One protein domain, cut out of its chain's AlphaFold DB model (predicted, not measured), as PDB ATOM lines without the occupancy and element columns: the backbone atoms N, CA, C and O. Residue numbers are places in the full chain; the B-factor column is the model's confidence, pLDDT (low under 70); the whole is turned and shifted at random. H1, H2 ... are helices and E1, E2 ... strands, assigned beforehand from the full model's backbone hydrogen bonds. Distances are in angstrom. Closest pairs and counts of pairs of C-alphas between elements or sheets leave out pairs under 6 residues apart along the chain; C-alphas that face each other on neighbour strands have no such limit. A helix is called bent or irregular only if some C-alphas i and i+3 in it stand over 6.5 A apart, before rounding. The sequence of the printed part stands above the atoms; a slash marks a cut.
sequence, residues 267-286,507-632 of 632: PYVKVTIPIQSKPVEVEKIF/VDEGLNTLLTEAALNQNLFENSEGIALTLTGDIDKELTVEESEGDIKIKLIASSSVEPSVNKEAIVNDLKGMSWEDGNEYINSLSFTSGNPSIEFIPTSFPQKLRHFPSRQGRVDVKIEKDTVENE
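AT A GLANCE: This is residues 267 to 286 and 507 to 632 of the 632 residues of an uncharacterized protein of Patescibacteria group bacterium (UniProt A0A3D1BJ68). Two lobes stand end to end as a long rod: in one, the twisted sheet E2 E4 E3 curls round helix H1; in the other, the sheet E5 E1 E6 has H2 and H3 over one face. E1 runs on into E2, joining the lobes. The printed part has 146 residues, with six named strands and three named helices in the order E1 E2 H1 E3 E4 H2 H3 E5 E6, class mixed; E2 E4 E3 is antiparallel, E5 E1 E6 mixed. It is loose, radius of gyration of the C-alphas 20.9 A, spanning 77 by 31 by 23 A.

HOW THE PARTS SIT: Look first at E2, residues 278 to 286, E4, 551 to 564, and E3, 533 to 548: N 280 and O 560, 2.8 A, and N 542 and O 557, 2.8 A, are within hydrogen-bond range. E3 and E4 form a hairpin; E3 bends by 93 degrees at residue 537. H1, residues 507 to 521, is on this sheet, making two layers, helix and sheet; its closest C-alphas to E2 are Ala 519 and Val 280, 5.9 A. H1 is irregular, C-alphas 509 and 512 being 7.2 A apart, with 8 of 11 O i to N i+4 pairs within hydrogen-bond range. E1, residues 268 to 276, is antiparallel to E5, 598 to 602 (N 270 to O 600, 2.9 A), and parallel to E6, 620 to 627 (N 273 to O 623, 2.9 A). On one face of this sheet, again two layers, H2, residues 568 to 575, lies over E6, height 8.8 A, closest C-alphas Lys 568 and Val 622, 6.1 A; H3, 580 to 588, is on the same face, closest to E5 at C-alphas Asn 584 and Ile 599, 7.6 A. Every such pair is within range in H2 and H3.

IN THESE COORDINATES: Find C-alpha 268 at (180.514, 186.353, 202.907); E1 runs 26.3 A from there, E2 25.9 A, E3 35.9 A, E4 39.2 A, H1 20.9 A. E6 ends at C-alpha 627, (172.720, 168.318, 187.782).

THE WHOLE: The C-alphas farthest apart, Gly 550 and Pro 607, are 77.6 A apart. Residues 287 to 506 are cut out, C-alphas 286 and 507 standing 11.0 A apart. The links H1 to E3 and E5 to E6 are long. Confidence is under 70 at residues 526 to 531, 548 to 550 and 628 to 632.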
ATOM      1  N   PRO A 267     183.252 188.942 205.989       91.81
ATOM      2  CA  PRO A 267     182.900 187.567 205.645       91.81
ATOM      3  C   PRO A 267     181.577 187.454 204.873       91.81
ATOM      4  O   PRO A 267     180.531 187.945 205.311       91.81
ATOM      5  N   TYR A 268     181.638 186.775 203.733       92.25
ATOM      6  CA  TYR A 268     180.514 186.353 202.907       92.25
ATOM      7  C   TYR A 268     180.778 184.922 202.446       92.25
ATOM      8  O   TYR A 268     181.884 184.620 201.995       92.25
ATOM      9  N   VAL A 269     179.789 184.043 202.563       93.19
ATOM     10  CA  VAL A 269     179.928 182.636 202.185       93.19
ATOM     11  C   VAL A 269     178.891 182.293 201.136       93.19
ATOM     12  O   VAL A 269     177.709 182.584 201.309       93.19
ATOM     13  N   LYS A 270     179.346 181.664 200.058       92.44
ATOM     14  CA  LYS A 270     178.493 181.100 199.021       92.44
ATOM     15  C   LYS A 270     178.591 179.582 199.087       92.44
ATOM     16  O   LYS A 270     179.681 179.035 198.961       92.44
ATOM     17  N   VAL A 271     177.461 178.926 199.299       92.00
ATOM     18  CA  VAL A 271     177.330 177.470 199.338       92.00
ATOM     19  C   VAL A 271     176.584 177.048 198.084       92.00
ATOM     20  O   VAL A 271     175.474 177.515 197.847       92.00
ATOM     21  N   THR A 272     177.185 176.184 197.279       91.00
ATOM     22  CA  THR A 272     176.546 175.574 196.116       91.00
ATOM     23  C   THR A 272     176.322 174.100 196.414       91.00
ATOM     24  O   THR A 272     177.289 173.364 196.612       91.00
ATOM     25  N   ILE A 273     175.058 173.687 196.465       90.25
ATOM     26  CA  ILE A 273     174.656 172.309 196.738       90.25
ATOM     27  C   ILE A 273     174.160 171.689 195.428       90.25
ATOM     28  O   ILE A 273     173.130 172.150 194.922       90.25
ATOM     29  N   PRO A 274     174.876 170.703 194.865       89.38
ATOM     30  CA  PRO A 274     174.413 169.974 193.696       89.38
ATOM     31  C   PRO A 274     173.327 168.967 194.103       89.38
ATOM     32  O   PRO A 274     173.496 168.215 195.068       89.38
ATOM     33  N   ILE A 275     172.201 168.980 193.392       89.25
ATOM     34  CA  ILE A 275     171.141 167.969 193.490       89.25
ATOM     35  C   ILE A 275     170.904 167.348 192.119       89.25
ATOM     36  O   ILE A 275     171.002 168.026 191.094       89.25
ATOM     37  N   GLN A 276     170.539 166.072 192.108       86.88
ATOM     38  CA  GLN A 276     170.207 165.341 190.893       86.88
ATOM     39  C   GLN A 276     168.706 165.074 190.841       86.88
ATOM     40  O   GLN A 276     168.105 164.655 191.830       86.88
ATOM     41  N   SER A 277     168.132 165.281 189.660       88.75
ATOM     42  CA  SER A 277     166.768 164.869 189.353       88.75
ATOM     43  C   SER A 277     166.778 163.460 188.765       88.75
ATOM     44  O   SER A 277     167.626 163.157 187.919       88.75
ATOM     45  N   LYS A 278     165.864 162.595 189.209       88.38
ATOM     46  CA  LYS A 278     165.747 161.215 188.717       88.38
ATOM     47  C   LYS A 278     164.372 160.984 188.092       88.38
ATOM     48  O   LYS A 278     163.387 161.445 188.668       88.38
ATOM     49  N   PRO A 279     164.290 160.294 186.941       90.94
ATOM     50  CA  PRO A 279     163.007 159.940 186.355       90.94
ATOM     51  C   PRO A 279     162.292 158.918 187.245       90.94
ATOM     52  O   PRO A 279     162.931 158.033 187.817       90.94
ATOM     53  N   VAL A 280     160.974 159.045 187.348       92.50
ATOM     54  CA  VAL A 280     160.086 158.075 187.986       92.50
ATOM     55  C   VAL A 280     158.921 157.789 187.051       92.50
ATOM     56  O   VAL A 280     158.403 158.687 186.390       92.50
ATOM     57  N   GLU A 281     158.502 156.533 187.030       92.56
ATOM     58  CA  GLU A 281     157.322 156.072 186.315       92.56
ATOM     59  C   GLU A 281     156.481 155.207 187.256       92.56
ATOM     60  O   GLU A 281     157.020 154.459 188.084       92.56
ATOM     61  N   VAL A 282     155.161 155.342 187.155       93.81
ATOM     62  CA  VAL A 282     154.189 154.546 187.896       93.81
ATOM     63  C   VAL A 282     153.099 154.051 186.953       93.81
ATOM     64  O   VAL A 282     152.542 154.814 186.167       93.81
ATOM     65  N   GLU A 283     152.777 152.767 187.077       93.88
ATOM     66  CA  GLU A 283     151.651 152.124 186.403       93.88
ATOM     67  C   GLU A 283     150.608 151.730 187.459       93.88
ATOM     68  O   GLU A 283     150.927 151.069 188.457       93.88
ATOM     69  N   LYS A 284     149.358 152.155 187.260       93.31
ATOM     70  CA  LYS A 284     148.205 151.799 188.099       93.31
ATOM     71  C   LYS A 284     147.036 151.378 187.221       93.31
ATOM     72  O   LYS A 284     146.807 151.956 186.168       93.31
ATOM     73  N   ILE A 285     146.288 150.380 187.675       94.00
ATOM     74  CA  ILE A 285     145.085 149.898 186.995       94.00
ATOM     75  C   ILE A 285     143.897 150.253 187.878       94.00
ATOM     76  O   ILE A 285     143.827 149.789 189.015       94.00
ATOM     77  N   PHE A 286     142.997 151.076 187.350       93.88
ATOM     78  CA  PHE A 286     141.756 151.479 187.997       93.88
ATOM     79  C   PHE A 286     140.598 150.616 187.508       93.88
ATOM     80  O   PHE A 286     140.530 150.275 186.325       93.88
ATOM     81  N   VAL A 507     142.224 163.123 187.215       88.06
ATOM     82  CA  VAL A 507     143.430 162.278 187.138       88.06
ATOM     83  C   VAL A 507     144.642 162.991 187.728       88.06
ATOM     84  O   VAL A 507     145.426 162.358 188.426       88.06
ATOM     85  N   ASP A 508     144.778 164.301 187.505       86.94
ATOM     86  CA  ASP A 508     145.949 165.075 187.939       86.94
ATOM     87  C   ASP A 508     146.066 165.221 189.461       86.94
ATOM     88  O   ASP A 508     147.174 165.372 189.981       86.94
ATOM     89  N   GLU A 509     144.946 165.149 190.183       84.81
ATOM     90  CA  GLU A 509     144.893 165.423 191.622       84.81
ATOM     91  C   GLU A 509     145.700 164.401 192.439       84.81
ATOM     92  O   GLU A 509     146.334 164.764 193.434       84.81
ATOM     93  N   GLY A 510     145.749 163.143 191.986       84.50
ATOM     94  CA  GLY A 510     146.476 162.057 192.651       84.50
ATOM     95  C   GLY A 510     147.881 161.775 192.108       84.50
ATOM     96  O   GLY A 510     148.652 161.074 192.770       84.50
ATOM     97  N   LEU A 511     148.266 162.318 190.942       89.19
ATOM     98  CA  LEU A 511     149.542 161.962 190.290       89.19
ATOM     99  C   LEU A 511     150.762 162.329 191.132       89.19
ATOM    100  O   LEU A 511     151.724 161.566 191.171       89.19
ATOM    101  N   ASN A 512     150.726 163.472 191.822       87.56
ATOM    102  CA  ASN A 512     151.853 163.910 192.645       87.56
ATOM    103  C   ASN A 512     152.152 162.911 193.770       87.56
ATOM    104  O   ASN A 512     153.299 162.503 193.962       87.56
ATOM    105  N   THR A 513     151.105 162.471 194.466       88.50
ATOM    106  CA  THR A 513     151.205 161.463 195.523       88.50
ATOM    107  C   THR A 513     151.679 160.132 194.949       88.50
ATOM    108  O   THR A 513     152.675 159.596 195.427       88.50
ATOM    109  N   LEU A 514     151.058 159.653 193.863       90.25
ATOM    110  CA  LEU A 514     151.422 158.382 193.230       90.25
ATOM    111  C   LEU A 514     152.888 158.334 192.774       90.25
ATOM    112  O   LEU A 514     153.583 157.352 193.035       90.25
ATOM    113  N   LEU A 515     153.372 159.383 192.104       90.81
ATOM    114  CA  LEU A 515     154.747 159.456 191.599       90.81
ATOM    115  C   LEU A 515     155.761 159.631 192.736       90.81
ATOM    116  O   LEU A 515     156.840 159.040 192.697       90.81
ATOM    117  N   THR A 516     155.414 160.400 193.771       87.56
ATOM    118  CA  THR A 516     156.276 160.578 194.948       87.56
ATOM    119  C   THR A 516     156.401 159.278 195.744       87.56
ATOM    120  O   THR A 516     157.509 158.878 196.102       87.56
ATOM    121  N   GLU A 517     155.295 158.569 195.971       87.62
ATOM    122  CA  GLU A 517     155.299 157.247 196.605       87.62
ATOM    123  C   GLU A 517     156.052 156.214 195.763       87.62
ATOM    124  O   GLU A 517     156.828 155.425 196.303       87.62
ATOM    125  N   ALA A 518     155.882 156.231 194.438       88.94
ATOM    126  CA  ALA A 518     156.640 155.371 193.535       88.94
ATOM    127  C   ALA A 518     158.151 155.630 193.640       88.94
ATOM    128  O   ALA A 518     158.922 154.676 193.739       88.94
ATOM    129  N   ALA A 519     158.579 156.895 193.704       87.62
ATOM    130  CA  ALA A 519     159.990 157.257 193.853       87.62
ATOM    131  C   ALA A 519     160.591 156.768 195.182       87.62
ATOM    132  O   ALA A 519     161.739 156.311 195.209       87.62
ATOM    133  N   LEU A 520     159.814 156.831 196.270       85.69
ATOM    134  CA  LEU A 520     160.202 156.289 197.574       85.69
ATOM    135  C   LEU A 520     160.299 154.757 197.536       85.69
ATOM    136  O   LEU A 520     161.311 154.196 197.951       85.69
ATOM    137  N   ASN A 521     159.295 154.082 196.972       86.00
ATOM    138  CA  ASN A 521     159.253 152.620 196.867       86.00
ATOM    139  C   ASN A 521     160.357 152.052 195.960       86.00
ATOM    140  O   ASN A 521     160.882 150.972 196.225       86.00
ATOM    141  N   GLN A 522     160.735 152.780 194.906       84.56
ATOM    142  CA  GLN A 522     161.843 152.424 194.015       84.56
ATOM    143  C   GLN A 522     163.221 152.749 194.617       84.56
ATOM    144  O   GLN A 522     164.241 152.452 193.998       84.56
ATOM    145  N   ASN A 523     163.264 153.347 195.817       82.25
ATOM    146  CA  ASN A 523     164.480 153.785 196.497       82.25
ATOM    147  C   ASN A 523     165.392 154.613 195.573       82.25
ATOM    148  O   ASN A 523     166.607 154.410 195.521       82.25
ATOM    149  N   LEU A 524     164.796 155.541 194.809       81.31
ATOM    150  CA  LEU A 524     165.537 156.333 193.823       81.31
ATOM    151  C   LEU A 524     166.619 157.198 194.478       81.31
ATOM    152  O   LEU A 524     167.598 157.535 193.824       81.31
ATOM    153  N   PHE A 525     166.497 157.527 195.763       77.62
ATOM    154  CA  PHE A 525     167.492 158.286 196.514       77.62
ATOM    155  C   PHE A 525     168.022 157.444 197.674       77.62
ATOM    156  O   PHE A 525     167.257 157.020 198.539       77.62
ATOM    157  N   GLU A 526     169.336 157.211 197.693       64.38
ATOM    158  CA  GLU A 526     170.014 156.551 198.809       64.38
ATOM    159  C   GLU A 526     169.829 157.407 200.077       64.38
ATOM    160  O   GLU A 526     170.062 158.613 200.044       64.38
ATOM    161  N   ASN A 527     169.391 156.803 201.189       60.00
ATOM    162  CA  ASN A 527     169.032 157.492 202.445       60.00
ATOM    163  C   ASN A 527     167.811 158.433 202.353       60.00
ATOM    164  O   ASN A 527     167.804 159.511 202.944       60.00
ATOM    165  N   SER A 528     166.760 158.007 201.650       53.47
ATOM    166  CA  SER A 528     165.474 158.714 201.528       53.47
ATOM    167  C   SER A 528     164.639 158.799 202.820       53.47
ATOM    168  O   SER A 528     163.649 159.531 202.845       53.47
ATOM    169  N   GLU A 529     165.027 158.119 203.906       55.09
ATOM    170  CA  GLU A 529     164.344 158.226 205.202       55.09
ATOM    171  C   GLU A 529     164.358 159.679 205.711       55.09
ATOM    172  O   GLU A 529     165.381 160.215 206.133       55.09
ATOM    173  N   GLY A 530     163.193 160.332 205.655       59.25
ATOM    174  CA  GLY A 530     163.006 161.715 206.101       59.25
ATOM    175  C   GLY A 530     163.340 162.795 205.064       59.25
ATOM    176  O   GLY A 530     163.255 163.979 205.396       59.25
ATOM    177  N   ILE A 531     163.679 162.433 203.820       68.88
ATOM    178  CA  ILE A 531     163.853 163.400 202.727       68.88
ATOM    179  C   ILE A 531     162.490 163.654 202.075       68.88
ATOM    180  O   ILE A 531     161.905 162.762 201.466       68.88
ATOM    181  N   ALA A 532     161.986 164.885 202.174       76.62
ATOM    182  CA  ALA A 532     160.828 165.301 201.389       76.62
ATOM    183  C   ALA A 532     161.221 165.356 199.908       76.62
ATOM    184  O   ALA A 532     162.235 165.960 199.565       76.62
ATOM    185  N   LEU A 533     160.434 164.737 199.033       84.25
ATOM    186  CA  LEU A 533     160.639 164.752 197.586       84.25
ATOM    187  C   LEU A 533     159.636 165.701 196.925       84.25
ATOM    188  O   LEU A 533     158.532 165.903 197.428       84.25
ATOM    189  N   THR A 534     160.029 166.296 195.805       86.25
ATOM    190  CA  THR A 534     159.165 167.156 194.990       86.25
ATOM    191  C   THR A 534     159.319 166.812 193.520       86.25
ATOM    192  O   THR A 534     160.438 166.596 193.050       86.25
ATOM    193  N   LEU A 535     158.207 166.798 192.788       86.31
ATOM    194  CA  LEU A 535     158.224 166.621 191.341       86.31
ATOM    195  C   LEU A 535     158.840 167.831 190.636       86.31
ATOM    196  O   LEU A 535     158.678 168.980 191.058       86.31
ATOM    197  N   THR A 536     159.535 167.562 189.535       83.44
ATOM    198  CA  THR A 536     160.071 168.562 188.624       83.44
ATOM    199  C   THR A 536     159.742 168.230 187.180       83.44
ATOM    200  O   THR A 536     159.819 167.085 186.749       83.44
ATOM    201  N   GLY A 537     159.429 169.280 186.422       81.81
ATOM    202  CA  GLY A 537     158.980 169.150 185.042       81.81
ATOM    203  C   GLY A 537     157.474 168.936 184.938       81.81
ATOM    204  O   GLY A 537     156.753 168.996 185.935       81.81
ATOM    205  N   ASP A 538     157.026 168.741 183.705       85.38
ATOM    206  CA  ASP A 538     155.646 168.383 183.406       85.38
ATOM    207  C   ASP A 538     155.429 166.889 183.718       85.38
ATOM    208  O   ASP A 538     156.381 166.102 183.758       85.38
ATOM    209  N   ILE A 539     154.185 166.506 184.010       89.94
ATOM    210  CA  ILE A 539     153.815 165.103 184.221       89.94
ATOM    211  C   ILE A 539     153.289 164.565 182.895       89.94
ATOM    212  O   ILE A 539     152.252 165.019 182.409       89.94
ATOM    213  N   ASP A 540     153.994 163.588 182.333       89.94
ATOM    214  CA  ASP A 540     153.525 162.842 181.173       89.94
ATOM    215  C   ASP A 540     152.580 161.743 181.664       89.94
ATOM    216  O   ASP A 540     152.935 160.958 182.547       89.94
ATOM    217  N   LYS A 541     151.365 161.693 181.114       91.62
ATOM    218  CA  LYS A 541     150.332 160.726 181.502       91.62
ATOM    219  C   LYS A 541     149.675 160.096 180.282       91.62
ATOM    220  O   LYS A 541     149.357 160.782 179.311       91.62
ATOM    221  N   GLU A 542     149.410 158.806 180.377       91.31
ATOM    222  CA  GLU A 542     148.712 158.022 179.371       91.31
ATOM    223  C   GLU A 542     147.637 157.169 180.047       91.31
ATOM    224  O   GLU A 542     147.881 156.517 181.062       91.31
ATOM    225  N   LEU A 543     146.426 157.203 179.490       89.88
ATOM    226  CA  LEU A 543     145.285 156.407 179.934       89.88
ATOM    227  C   LEU A 543     144.907 155.456 178.807       89.88
ATOM    228  O   LEU A 543     144.552 155.895 177.710       89.88
ATOM    229  N   THR A 544     144.972 154.163 179.092       90.75
ATOM    230  CA  THR A 544     144.588 153.092 178.170       90.75
ATOM    231  C   THR A 544     143.473 152.263 178.790       90.75
ATOM    232  O   THR A 544     143.431 152.072 180.005       90.75
ATOM    233  N   VAL A 545     142.532 151.804 177.969       91.31
ATOM    234  CA  VAL A 545     141.410 150.983 178.434       91.31
ATOM    235  C   VAL A 545     141.715 149.520 178.132       91.31
ATOM    236  O   VAL A 545     142.056 149.171 177.003       91.31
ATOM    237  N   GLU A 546     141.579 148.670 179.143       86.81
ATOM    238  CA  GLU A 546     141.680 147.218 179.044       86.81
ATOM    239  C   GLU A 546     140.335 146.616 179.470       86.81
ATOM    240  O   GLU A 546     139.883 146.798 180.599       86.81
ATOM    241  N   GLU A 547     139.665 145.901 178.568       73.88
ATOM    242  CA  GLU A 547     138.410 145.215 178.889       73.88
ATOM    243  C   GLU A 547     138.700 143.765 179.293       73.88
ATOM    244  O   GLU A 547     139.363 143.020 178.567       73.88
ATOM    245  N   SER A 548     138.215 143.355 180.466       60.97
ATOM    246  CA  SER A 548     138.414 142.004 180.992       60.97
ATOM    247  C   SER A 548     137.116 141.517 181.631       60.97
ATOM    248  O   SER A 548     136.685 142.058 182.638       60.97
ATOM    249  N   GLU A 549     136.500 140.487 181.043       57.88
ATOM    250  CA  GLU A 549     135.323 139.782 181.595       57.88
ATOM    251  C   GLU A 549     134.090 140.660 181.919       57.88
ATOM    252  O   GLU A 549     133.256 140.277 182.732       57.88
ATOM    253  N   GLY A 550     133.925 141.800 181.237       69.69
ATOM    254  CA  GLY A 550     132.799 142.724 181.445       69.69
ATOM    255  C   GLY A 550     133.074 143.838 182.459       69.69
ATOM    256  O   GLY A 550     132.278 144.769 182.548       69.69
ATOM    257  N   ASP A 551     134.219 143.788 183.143       82.81
ATOM    258  CA  ASP A 551     134.711 144.888 183.963       82.81
ATOM    259  C   ASP A 551     135.588 145.821 183.115       82.81
ATOM    260  O   ASP A 551     136.506 145.391 182.401       82.81
ATOM    261  N   ILE A 552     135.320 147.122 183.214       90.19
ATOM    262  CA  ILE A 552     136.116 148.164 182.565       90.19
ATOM    263  C   ILE A 552     137.337 148.437 183.439       90.19
ATOM    264  O   ILE A 552     137.195 148.907 184.568       90.19
ATOM    265  N   LYS A 553     138.541 148.173 182.924       92.75
ATOM    266  CA  LYS A 553     139.797 148.528 183.594       92.75
ATOM    267  C   LYS A 553     140.499 149.635 182.830       92.75
ATOM    268  O   LYS A 553     140.570 149.622 181.603       92.75
ATOM    269  N   ILE A 554     141.024 150.606 183.561       93.25
ATOM    270  CA  ILE A 554     141.675 151.784 182.993       93.25
ATOM    271  C   ILE A 554     143.087 151.839 183.545       93.25
ATOM    272  O   ILE A 554     143.303 152.054 184.736       93.25
ATOM    273  N   LYS A 555     144.058 151.601 182.674       93.56
ATOM    274  CA  LYS A 555     145.473 151.649 183.004       93.56
ATOM    275  C   LYS A 555     145.983 153.073 182.841       93.56
ATOM    276  O   LYS A 555     145.936 153.642 181.752       93.56
ATOM    277  N   LEU A 556     146.482 153.620 183.940       93.75
ATOM    278  CA  LEU A 556     147.176 154.892 184.026       93.75
ATOM    279  C   LEU A 556     148.680 154.629 184.081       93.75
ATOM    280  O   LEU A 556     149.166 154.001 185.025       93.75
ATOM    281  N   ILE A 557     149.402 155.158 183.102       93.94
ATOM    282  CA  ILE A 557     150.859 155.264 183.124       93.94
ATOM    283  C   ILE A 557     151.178 156.739 183.315       93.94
ATOM    284  O   ILE A 557     150.741 157.577 182.528       93.94
ATOM    285  N   ALA A 558     151.908 157.069 184.373       94.06
ATOM    286  CA  ALA A 558     152.371 158.425 184.618       94.06
ATOM    287  C   ALA A 558     153.881 158.426 184.824       94.06
ATOM    288  O   ALA A 558     154.423 157.564 185.518       94.06
ATOM    289  N   SER A 559     154.556 159.418 184.255       92.06
ATOM    290  CA  SER A 559     155.987 159.618 184.425       92.06
ATOM    291  C   SER A 559     156.315 161.086 184.659       92.06
ATOM    292  O   SER A 559     155.630 161.999 184.197       92.06
ATOM    293  N   SER A 560     157.349 161.319 185.457       93.06
ATOM    294  CA  SER A 560     157.881 162.652 185.721       93.06
ATOM    295  C   SER A 560     159.308 162.530 186.250       93.06
ATOM    296  O   SER A 560     159.886 161.443 186.299       93.06
ATOM    297  N   SER A 561     159.904 163.646 186.655       90.56
ATOM    298  CA  SER A 561     161.167 163.645 187.381       90.56
ATOM    299  C   SER A 561     160.955 164.057 188.830       90.56
ATOM    300  O   SER A 561     160.127 164.908 189.133       90.56
ATOM    301  N   VAL A 562     161.718 163.474 189.745       90.25
ATOM    302  CA  VAL A 562     161.657 163.790 191.175       90.25
ATOM    303  C   VAL A 562     163.007 164.321 191.623       90.25
ATOM    304  O   VAL A 562     164.045 163.806 191.209       90.25
ATOM    305  N   GLU A 563     162.999 165.338 192.482       88.12
ATOM    306  CA  GLU A 563     164.197 165.847 193.150       88.12
ATOM    307  C   GLU A 563     163.965 165.997 194.666       88.12
ATOM    308  O   GLU A 563     162.825 166.182 195.107       88.12
ATOM    309  N   PRO A 564     165.028 165.953 195.486       86.81
ATOM    310  CA  PRO A 564     164.923 166.263 196.904       86.81
ATOM    311  C   PRO A 564     164.447 167.700 197.143       86.81
ATOM    312  O   PRO A 564     164.973 168.660 196.576       86.81
ATOM    313  N   SER A 565     163.486 167.860 198.045       86.69
ATOM    314  CA  SER A 565     162.990 169.155 198.495       86.69
ATOM    315  C   SER A 565     163.995 169.792 199.451       86.69
ATOM    316  O   SER A 565     164.146 169.386 200.605       86.69
ATOM    317  N   VAL A 566     164.706 170.813 198.973       86.38
ATOM    318  CA  VAL A 566     165.759 171.484 199.744       86.38
ATOM    319  C   VAL A 566     165.279 172.840 200.256       86.38
ATOM    320  O   VAL A 566     165.101 173.797 199.495       86.38
ATOM    321  N   ASN A 567     165.152 172.969 201.578       87.31
ATOM    322  CA  ASN A 567     164.845 174.244 202.222       87.31
ATOM    323  C   ASN A 567     166.118 175.093 202.410       87.31
ATOM    324  O   ASN A 567     166.857 174.948 203.386       87.31
ATOM    325  N   LYS A 568     166.352 176.033 201.485       88.50
ATOM    326  CA  LYS A 568     167.510 176.949 201.522       88.50
ATOM    327  C   LYS A 568     167.580 177.779 202.805       88.50
ATOM    328  O   LYS A 568     168.671 178.066 203.287       88.50
ATOM    329  N   GLU A 569     166.438 178.196 203.342       88.69
ATOM    330  CA  GLU A 569     166.386 179.075 204.513       88.69
ATOM    331  C   GLU A 569     166.780 178.338 205.789       88.69
ATOM    332  O   GLU A 569     167.511 178.898 206.608       88.69
ATOM    333  N   ALA A 570     166.353 177.079 205.930       87.88
ATOM    334  CA  ALA A 570     166.770 176.207 207.023       87.88
ATOM    335  C   ALA A 570     168.295 176.021 207.019       87.88
ATOM    336  O   ALA A 570     168.948 176.328 208.012       87.88
ATOM    337  N   ILE A 571     168.876 175.688 205.860       88.62
ATOM    338  CA  ILE A 571     170.331 175.527 205.694       88.62
ATOM    339  C   ILE A 571     171.079 176.826 206.030       88.62
ATOM    340  O   ILE A 571     172.080 176.814 206.743       88.62
ATOM    341  N   VAL A 572     170.590 177.980 205.555       91.06
ATOM    342  CA  VAL A 572     171.173 179.289 205.899       91.06
ATOM    343  C   VAL A 572     171.103 179.553 207.404       91.06
ATOM    344  O   VAL A 572     172.024 180.161 207.949       91.06
ATOM    345  N   ASN A 573     170.015 179.166 208.071       90.00
ATOM    346  CA  ASN A 573     169.842 179.368 209.506       90.00
ATOM    347  C   ASN A 573     170.775 178.483 210.328       90.00
ATOM    348  O   ASN A 573     171.397 179.007 211.250       90.00
ATOM    349  N   ASP A 574     170.922 177.215 209.954       89.69
ATOM    350  CA  ASP A 574     171.825 176.277 210.622       89.69
ATOM    351  C   ASP A 574     173.276 176.751 210.495       89.69
ATOM    352  O   ASP A 574     173.990 176.858 211.488       89.69
ATOM    353  N   LEU A 575     173.686 177.195 209.304       90.62
ATOM    354  CA  LEU A 575     175.044 177.682 209.054       90.62
ATOM    355  C   LEU A 575     175.402 178.985 209.786       90.62
ATOM    356  O   LEU A 575     176.581 179.329 209.889       90.62
ATOM    357  N   LYS A 576     174.439 179.766 210.289       90.75
ATOM    358  CA  LYS A 576     174.731 181.082 210.888       90.75
ATOM    359  C   LYS A 576     175.611 180.957 212.127       90.75
ATOM    360  O   LYS A 576     175.188 180.509 213.182       90.75
ATOM    361  N   GLY A 577     176.814 181.522 212.037       87.69
ATOM    362  CA  GLY A 577     177.724 181.614 213.178       87.69
ATOM    363  C   GLY A 577     178.454 180.314 213.516       87.69
ATOM    364  O   GLY A 577     179.206 180.316 214.488       87.69
ATOM    365  N   MET A 578     178.286 179.258 212.712       92.00
ATOM    366  CA  MET A 578     179.099 178.046 212.805       92.00
ATOM    367  C   MET A 578     180.580 178.348 212.533       92.00
ATOM    368  O   MET A 578     180.931 179.295 211.805       92.00
ATOM    369  N   SER A 579     181.457 177.531 213.122       91.50
ATOM    370  CA  SER A 579     182.874 177.532 212.765       91.50
ATOM    371  C   SER A 579     183.050 177.086 211.308       91.50
ATOM    372  O   SER A 579     182.131 176.545 210.687       91.50
ATOM    373  N   TRP A 580     184.211 177.375 210.721       91.38
ATOM    374  CA  TRP A 580     184.463 176.985 209.335       91.38
ATOM    375  C   TRP A 580     184.501 175.461 209.169       91.38
ATOM    376  O   TRP A 580     183.993 174.942 208.180       91.38
ATOM    377  N   GLU A 581     185.074 174.758 210.141       89.75
ATOM    378  CA  GLU A 581     185.156 173.303 210.179       89.75
ATOM    379  C   GLU A 581     183.770 172.662 210.338       89.75
ATOM    380  O   GLU A 581     183.380 171.876 209.474       89.75
ATOM    381  N   ASP A 582     182.996 173.071 211.350       91.06
ATOM    382  CA  ASP A 582     181.676 172.483 211.637       91.06
ATOM    383  C   ASP A 582     180.686 172.726 210.490       91.06
ATOM    384  O   ASP A 582     179.909 171.848 210.127       91.06
ATOM    385  N   GLY A 583     180.723 173.917 209.880       90.81
ATOM    386  CA  GLY A 583     179.837 174.227 208.759       90.81
ATOM    387  C   GLY A 583     180.188 173.449 207.487       90.81
ATOM    388  O   GLY A 583     179.284 173.070 206.745       90.81
ATOM    389  N   ASN A 584     181.472 173.153 207.245       90.12
ATOM    390  CA  ASN A 584     181.868 172.262 206.147       90.12
ATOM    391  C   ASN A 584     181.415 170.821 206.413       90.12
ATOM    392  O   ASN A 584     180.953 170.156 205.491       90.12
ATOM    393  N   GLU A 585     181.545 170.336 207.649       89.50
ATOM    394  CA  GLU A 585     181.088 168.998 208.032       89.50
ATOM    395  C   GLU A 585     179.569 168.863 207.886       89.50
ATOM    396  O   GLU A 585     179.104 167.932 207.231       89.50
ATOM    397  N   TYR A 586     178.804 169.841 208.378       90.06
ATOM    398  CA  TYR A 586     177.350 169.889 208.216       90.06
ATOM    399  C   TYR A 586     176.939 169.841 206.739       90.06
ATOM    400  O   TYR A 586     176.141 168.987 206.360       90.06
ATOM    401  N   ILE A 587     177.516 170.697 205.888       88.25
ATOM    402  CA  ILE A 587     177.172 170.733 204.458       88.25
ATOM    403  C   ILE A 587     177.512 169.404 203.768       88.25
ATOM    404  O   ILE A 587     176.728 168.932 202.950       88.25
ATOM    405  N   ASN A 588     178.645 168.785 204.108       86.06
ATOM    406  CA  ASN A 588     179.045 167.493 203.543       86.06
ATOM    407  C   ASN A 588     178.232 166.307 204.096       86.06
ATOM    408  O   ASN A 588     178.254 165.236 203.500       86.06
ATOM    409  N   SER A 589     177.534 166.480 205.223       84.50
ATOM    410  CA  SER A 589     176.668 165.455 205.823       84.50
ATOM    411  C   SER A 589     175.251 165.414 205.239       84.50
ATOM    412  O   SER A 589     174.476 164.520 205.578       84.50
ATOM    413  N   LEU A 590     174.891 166.371 204.376       83.75
ATOM    414  CA  LEU A 590     173.571 166.433 203.750       83.75
ATOM    415  C   LEU A 590     173.377 165.232 202.811       83.75
ATOM    416  O   LEU A 590     174.093 165.074 201.829       83.75
ATOM    417  N   SER A 591     172.383 164.391 203.095       75.25
ATOM    418  CA  SER A 591     172.145 163.125 202.383       75.25
ATOM    419  C   SER A 591     171.577 163.280 200.969       75.25
ATOM    420  O   SER A 591     171.625 162.344 200.181       75.25
ATOM    421  N   PHE A 592     171.046 164.454 200.628       79.06
ATOM    422  CA  PHE A 592     170.369 164.712 199.353       79.06
ATOM    423  C   PHE A 592     171.288 165.253 198.242       79.06
ATOM    424  O   PHE A 592     170.802 165.665 197.188       79.06
ATOM    425  N   THR A 593     172.601 165.316 198.470       80.38
ATOM    426  CA  THR A 593     173.552 165.904 197.515       80.38
ATOM    427  C   THR A 593     174.018 164.876 196.487       80.38
ATOM    428  O   THR A 593     174.467 163.797 196.864       80.38
ATOM    429  N   SER A 594     173.978 165.217 195.196       77.56
ATOM    430  CA  SER A 594     174.455 164.344 194.105       77.56
ATOM    431  C   SER A 594     175.980 164.263 194.001       77.56
ATOM    432  O   SER A 594     176.524 163.334 193.409       77.56
ATOM    433  N   GLY A 595     176.684 165.228 194.592       81.44
ATOM    434  CA  GLY A 595     178.138 165.309 194.610       81.44
ATOM    435  C   GLY A 595     178.639 166.214 195.730       81.44
ATOM    436  O   GLY A 595     177.860 166.707 196.541       81.44
ATOM    437  N   ASN A 596     179.952 166.456 195.764       83.50
ATOM    438  CA  ASN A 596     180.567 167.279 196.807       83.50
ATOM    439  C   ASN A 596     180.081 168.739 196.719       83.50
ATOM    440  O   ASN A 596     180.342 169.400 195.706       83.50
ATOM    441  N   PRO A 597     179.441 169.280 197.769       87.19
ATOM    442  CA  PRO A 597     179.052 170.682 197.802       87.19
ATOM    443  C   PRO A 597     180.265 171.614 197.724       87.19
ATOM    444  O   PRO A 597     181.340 171.334 198.255       87.19
ATOM    445  N   SER A 598     180.088 172.769 197.084       87.06
ATOM    446  CA  SER A 598     181.142 173.773 196.941       87.06
ATOM    447  C   SER A 598     180.900 174.947 197.880       87.06
ATOM    448  O   SER A 598     179.834 175.561 197.859       87.06
ATOM    449  N   ILE A 599     181.896 175.276 198.703       91.38
ATOM    450  CA  ILE A 599     181.801 176.325 199.723       91.38
ATOM    451  C   ILE A 599     182.882 177.371 199.447       91.38
ATOM    452  O   ILE A 599     184.080 177.127 199.606       91.38
ATOM    453  N   GLU A 600     182.463 178.567 199.037       90.81
ATOM    454  CA  GLU A 600     183.346 179.679 198.695       90.81
ATOM    455  C   GLU A 600     183.296 180.767 199.774       90.81
ATOM    456  O   GLU A 600     182.247 181.348 200.058       90.81
ATOM    457  N   PHE A 601     184.456 181.079 200.363       91.75
ATOM    458  CA  PHE A 601     184.611 182.175 201.320       91.75
ATOM    459  C   PHE A 601     185.130 183.441 200.624       91.75
ATOM    460  O   PHE A 601     186.232 183.453 200.066       91.75
ATOM    461  N   ILE A 602     184.377 184.534 200.728       90.06
ATOM    462  CA  ILE A 602     184.676 185.831 200.118       90.06
ATOM    463  C   ILE A 602     184.879 186.874 201.236       90.06
ATOM    464  O   ILE A 602     184.017 187.003 202.106       90.06
ATOM    465  N   PRO A 603     185.982 187.656 201.232       86.25
ATOM    466  CA  PRO A 603     187.055 187.707 200.230       86.25
ATOM    467  C   PRO A 603     188.107 186.594 200.388       86.25
ATOM    468  O   PRO A 603     188.463 186.202 201.498       86.25
ATOM    469  N   THR A 604     188.688 186.146 199.272       85.19
ATOM    470  CA  THR A 604     189.674 185.043 199.240       85.19
ATOM    471  C   THR A 604     190.970 185.342 200.000       85.19
ATOM    472  O   THR A 604     191.624 184.420 200.486       85.19
ATOM    473  N   SER A 605     191.319 186.623 200.160       82.94
ATOM    474  CA  SER A 605     192.483 187.107 200.917       82.94
ATOM    475  C   SER A 605     192.315 187.060 202.444       82.94
ATOM    476  O   SER A 605     193.233 187.442 203.172       82.94
ATOM    477  N   PHE A 606     191.163 186.609 202.947       87.31
ATOM    478  CA  PHE A 606     190.896 186.500 204.377       87.31
ATOM    479  C   PHE A 606     191.686 185.339 205.022       87.31
ATOM    480  O   PHE A 606     191.710 184.236 204.460       87.31
ATOM    481  N   PRO A 607     192.313 185.532 206.203       86.94
ATOM    482  CA  PRO A 607     193.101 184.491 206.864       86.94
ATOM    483  C   PRO A 607     192.291 183.216 207.142       86.94
ATOM    484  O   PRO A 607     191.262 183.270 207.809       86.94
ATOM    485  N   GLN A 608     192.783 182.060 206.680       86.12
ATOM    486  CA  GLN A 608     192.071 180.773 206.771       86.12
ATOM    487  C   GLN A 608     191.679 180.398 208.207       86.12
ATOM    488  O   GLN A 608     190.537 180.036 208.443       86.12
ATOM    489  N   LYS A 609     192.588 180.590 209.171       86.88
ATOM    490  CA  LYS A 609     192.364 180.285 210.599       86.88
ATOM    491  C   LYS A 609     191.259 181.112 211.267       86.88
ATOM    492  O   LYS A 609     190.886 180.821 212.394       86.88
ATOM    493  N   LEU A 610     190.828 182.199 210.630       86.81
ATOM    494  CA  LEU A 610     189.807 183.104 211.157       86.81
ATOM    495  C   LEU A 610     188.481 182.976 210.403       86.81
ATOM    496  O   LEU A 610     187.549 183.717 210.720       86.81
ATOM    497  N   ARG A 611     188.402 182.108 209.383       90.56
ATOM    498  CA  ARG A 611     187.171 181.895 208.618       90.56
ATOM    499  C   ARG A 611     186.091 181.353 209.547       90.56
ATOM    500  O   ARG A 611     186.360 180.562 210.442       90.56
ATOM    501  N   HIS A 612     184.874 181.817 209.330       90.00
ATOM    502  CA  HIS A 612     183.687 181.374 210.045       90.00
ATOM    503  C   HIS A 612     182.463 181.707 209.194       90.00
ATOM    504  O   HIS A 612     182.520 182.598 208.338       90.00
ATOM    505  N   PHE A 613     181.332 181.066 209.460       92.25
ATOM    506  CA  PHE A 613     180.101 181.440 208.783       92.25
ATOM    507  C   PHE A 613     179.549 182.756 209.369       92.25
ATOM    508  O   PHE A 613     179.497 182.938 210.594       92.25
ATOM    509  N   PRO A 614     179.174 183.743 208.537       91.00
ATOM    510  CA  PRO A 614     178.674 185.022 209.023       91.00
ATOM    511  C   PRO A 614     177.347 184.883 209.785       91.00
ATOM    512  O   PRO A 614     176.347 184.430 209.250       91.00
ATOM    513  N   SER A 615     177.292 185.399 211.014       86.94
ATOM    514  CA  SER A 615     176.049 185.465 211.820       86.94
ATOM    515  C   SER A 615     174.951 186.396 211.265       86.94
ATOM    516  O   SER A 615     173.843 186.439 211.792       86.94
ATOM    517  N   ARG A 616     175.254 187.212 210.248       86.75
ATOM    518  CA  ARG A 616     174.330 188.230 209.728       86.75
ATOM    519  C   ARG A 616     173.533 187.699 208.550       86.75
ATOM    520  O   ARG A 616     174.088 187.066 207.659       86.75
ATOM    521  N   GLN A 617     172.249 188.043 208.511       83.00
ATOM    522  CA  GLN A 617     171.371 187.698 207.397       83.00
ATOM    523  C   GLN A 617     171.890 188.278 206.070       83.00
ATOM    524  O   GLN A 617     172.442 189.381 206.037       83.00
ATOM    525  N   GLY A 618     171.744 187.510 204.985       83.25
ATOM    526  CA  GLY A 618     172.179 187.896 203.636       83.25
ATOM    527  C   GLY A 618     173.691 187.819 203.391       83.25
ATOM    528  O   GLY A 618     174.172 188.335 202.385       83.25
ATOM    529  N   ARG A 619     174.461 187.227 204.314       89.81
ATOM    530  CA  ARG A 619     175.909 186.984 204.156       89.81
ATOM    531  C   ARG A 619     176.268 185.510 203.955       89.81
ATOM    532  O   ARG A 619     177.432 185.218 203.707       89.81
ATOM    533  N   VAL A 620     175.286 184.621 204.056       91.81
ATOM    534  CA  VAL A 620     175.356 183.232 203.597       91.81
ATOM    535  C   VAL A 620     174.365 183.116 202.447       91.81
ATOM    536  O   VAL A 620     173.194 183.454 202.621       91.81
ATOM    537  N   ASP A 621     174.852 182.706 201.286       90.75
ATOM    538  CA  ASP A 621     174.079 182.537 200.060       90.75
ATOM    539  C   ASP A 621     174.113 181.067 199.655       90.75
ATOM    540  O   ASP A 621     175.184 180.532 199.374       90.75
ATOM    541  N   VAL A 622     172.954 180.410 199.678       90.81
ATOM    542  CA  VAL A 622     172.814 178.993 199.327       90.81
ATOM    543  C   VAL A 622     172.205 178.896 197.933       90.81
ATOM    544  O   VAL A 622     171.026 179.189 197.715       90.81
ATOM    545  N   LYS A 623     173.022 178.461 196.977       89.50
ATOM    546  CA  LYS A 623     172.623 178.139 195.612       89.50
ATOM    547  C   LYS A 623     172.409 176.630 195.506       89.50
ATOM    548  O   LYS A 623     173.283 175.854 195.866       89.50
ATOM    549  N   ILE A 624     171.262 176.230 194.971       88.19
ATOM    550  CA  ILE A 624     171.035 174.848 194.544       88.19
ATOM    551  C   ILE A 624     171.411 174.779 193.068       88.19
ATOM    552  O   ILE A 624     170.928 175.592 192.272       88.19
ATOM    553  N   GLU A 625     172.306 173.865 192.729       86.62
ATOM    554  CA  GLU A 625     172.691 173.562 191.356       86.62
ATOM    555  C   GLU A 625     172.022 172.250 190.961       86.62
ATOM    556  O   GLU A 625     172.083 171.281 191.708       86.62
ATOM    557  N   LYS A 626     171.303 172.255 189.839       82.69
ATOM    558  CA  LYS A 626     170.623 171.061 189.345       82.69
ATOM    559  C   LYS A 626     171.545 170.376 188.353       82.69
ATOM    560  O   LYS A 626     171.807 170.941 187.291       82.69
ATOM    561  N   ASP A 627     172.009 169.188 188.702       75.06
ATOM    562  CA  ASP A 627     172.720 168.318 187.782       75.06
ATOM    563  C   ASP A 627     171.673 167.630 186.902       75.06
ATOM    564  O   ASP A 627     170.961 166.718 187.331       75.06
ATOM    565  N   THR A 628     171.532 168.097 185.665       56.62
ATOM    566  CA  THR A 628     170.813 167.346 184.636       56.62
ATOM    567  C   THR A 628     171.724 166.224 184.171       56.62
ATOM    568  O   THR A 628     172.764 166.492 183.569       56.62
ATOM    569  N   VAL A 629     171.350 164.976 184.447       52.31
ATOM    570  CA  VAL A 629     171.989 163.828 183.801       52.31
ATOM    571  C   VAL A 629     171.656 163.909 182.314       52.31
ATOM    572  O   VAL A 629     170.521 163.666 181.915       52.31
ATOM    573  N   GLU A 630     172.625 164.297 181.489       37.25
ATOM    574  CA  GLU A 630     172.599 163.912 180.080       37.25
ATOM    575  C   GLU A 630     172.850 162.402 180.057       37.25
ATOM    576  O   GLU A 630     173.899 161.945 180.505       37.25
ATOM    577  N   ASN A 631     171.847 161.630 179.636       33.75
ATOM    578  CA  ASN A 631     171.962 160.182 179.477       33.75
ATOM    579  C   ASN A 631     173.158 159.856 178.559       33.75
ATOM    580  O   ASN A 631     173.178 160.310 177.411       33.75
ATOM    581  N   GLU A 632     174.126 159.082 179.063       29.86
ATOM    582  CA  GLU A 632     175.111 158.350 178.242       29.86
ATOM    583  C   GLU A 632     174.488 157.113 177.590       29.86
ATOM    584  O   GLU A 632     173.659 156.441 178.252       29.86
TER     585      GLU A 632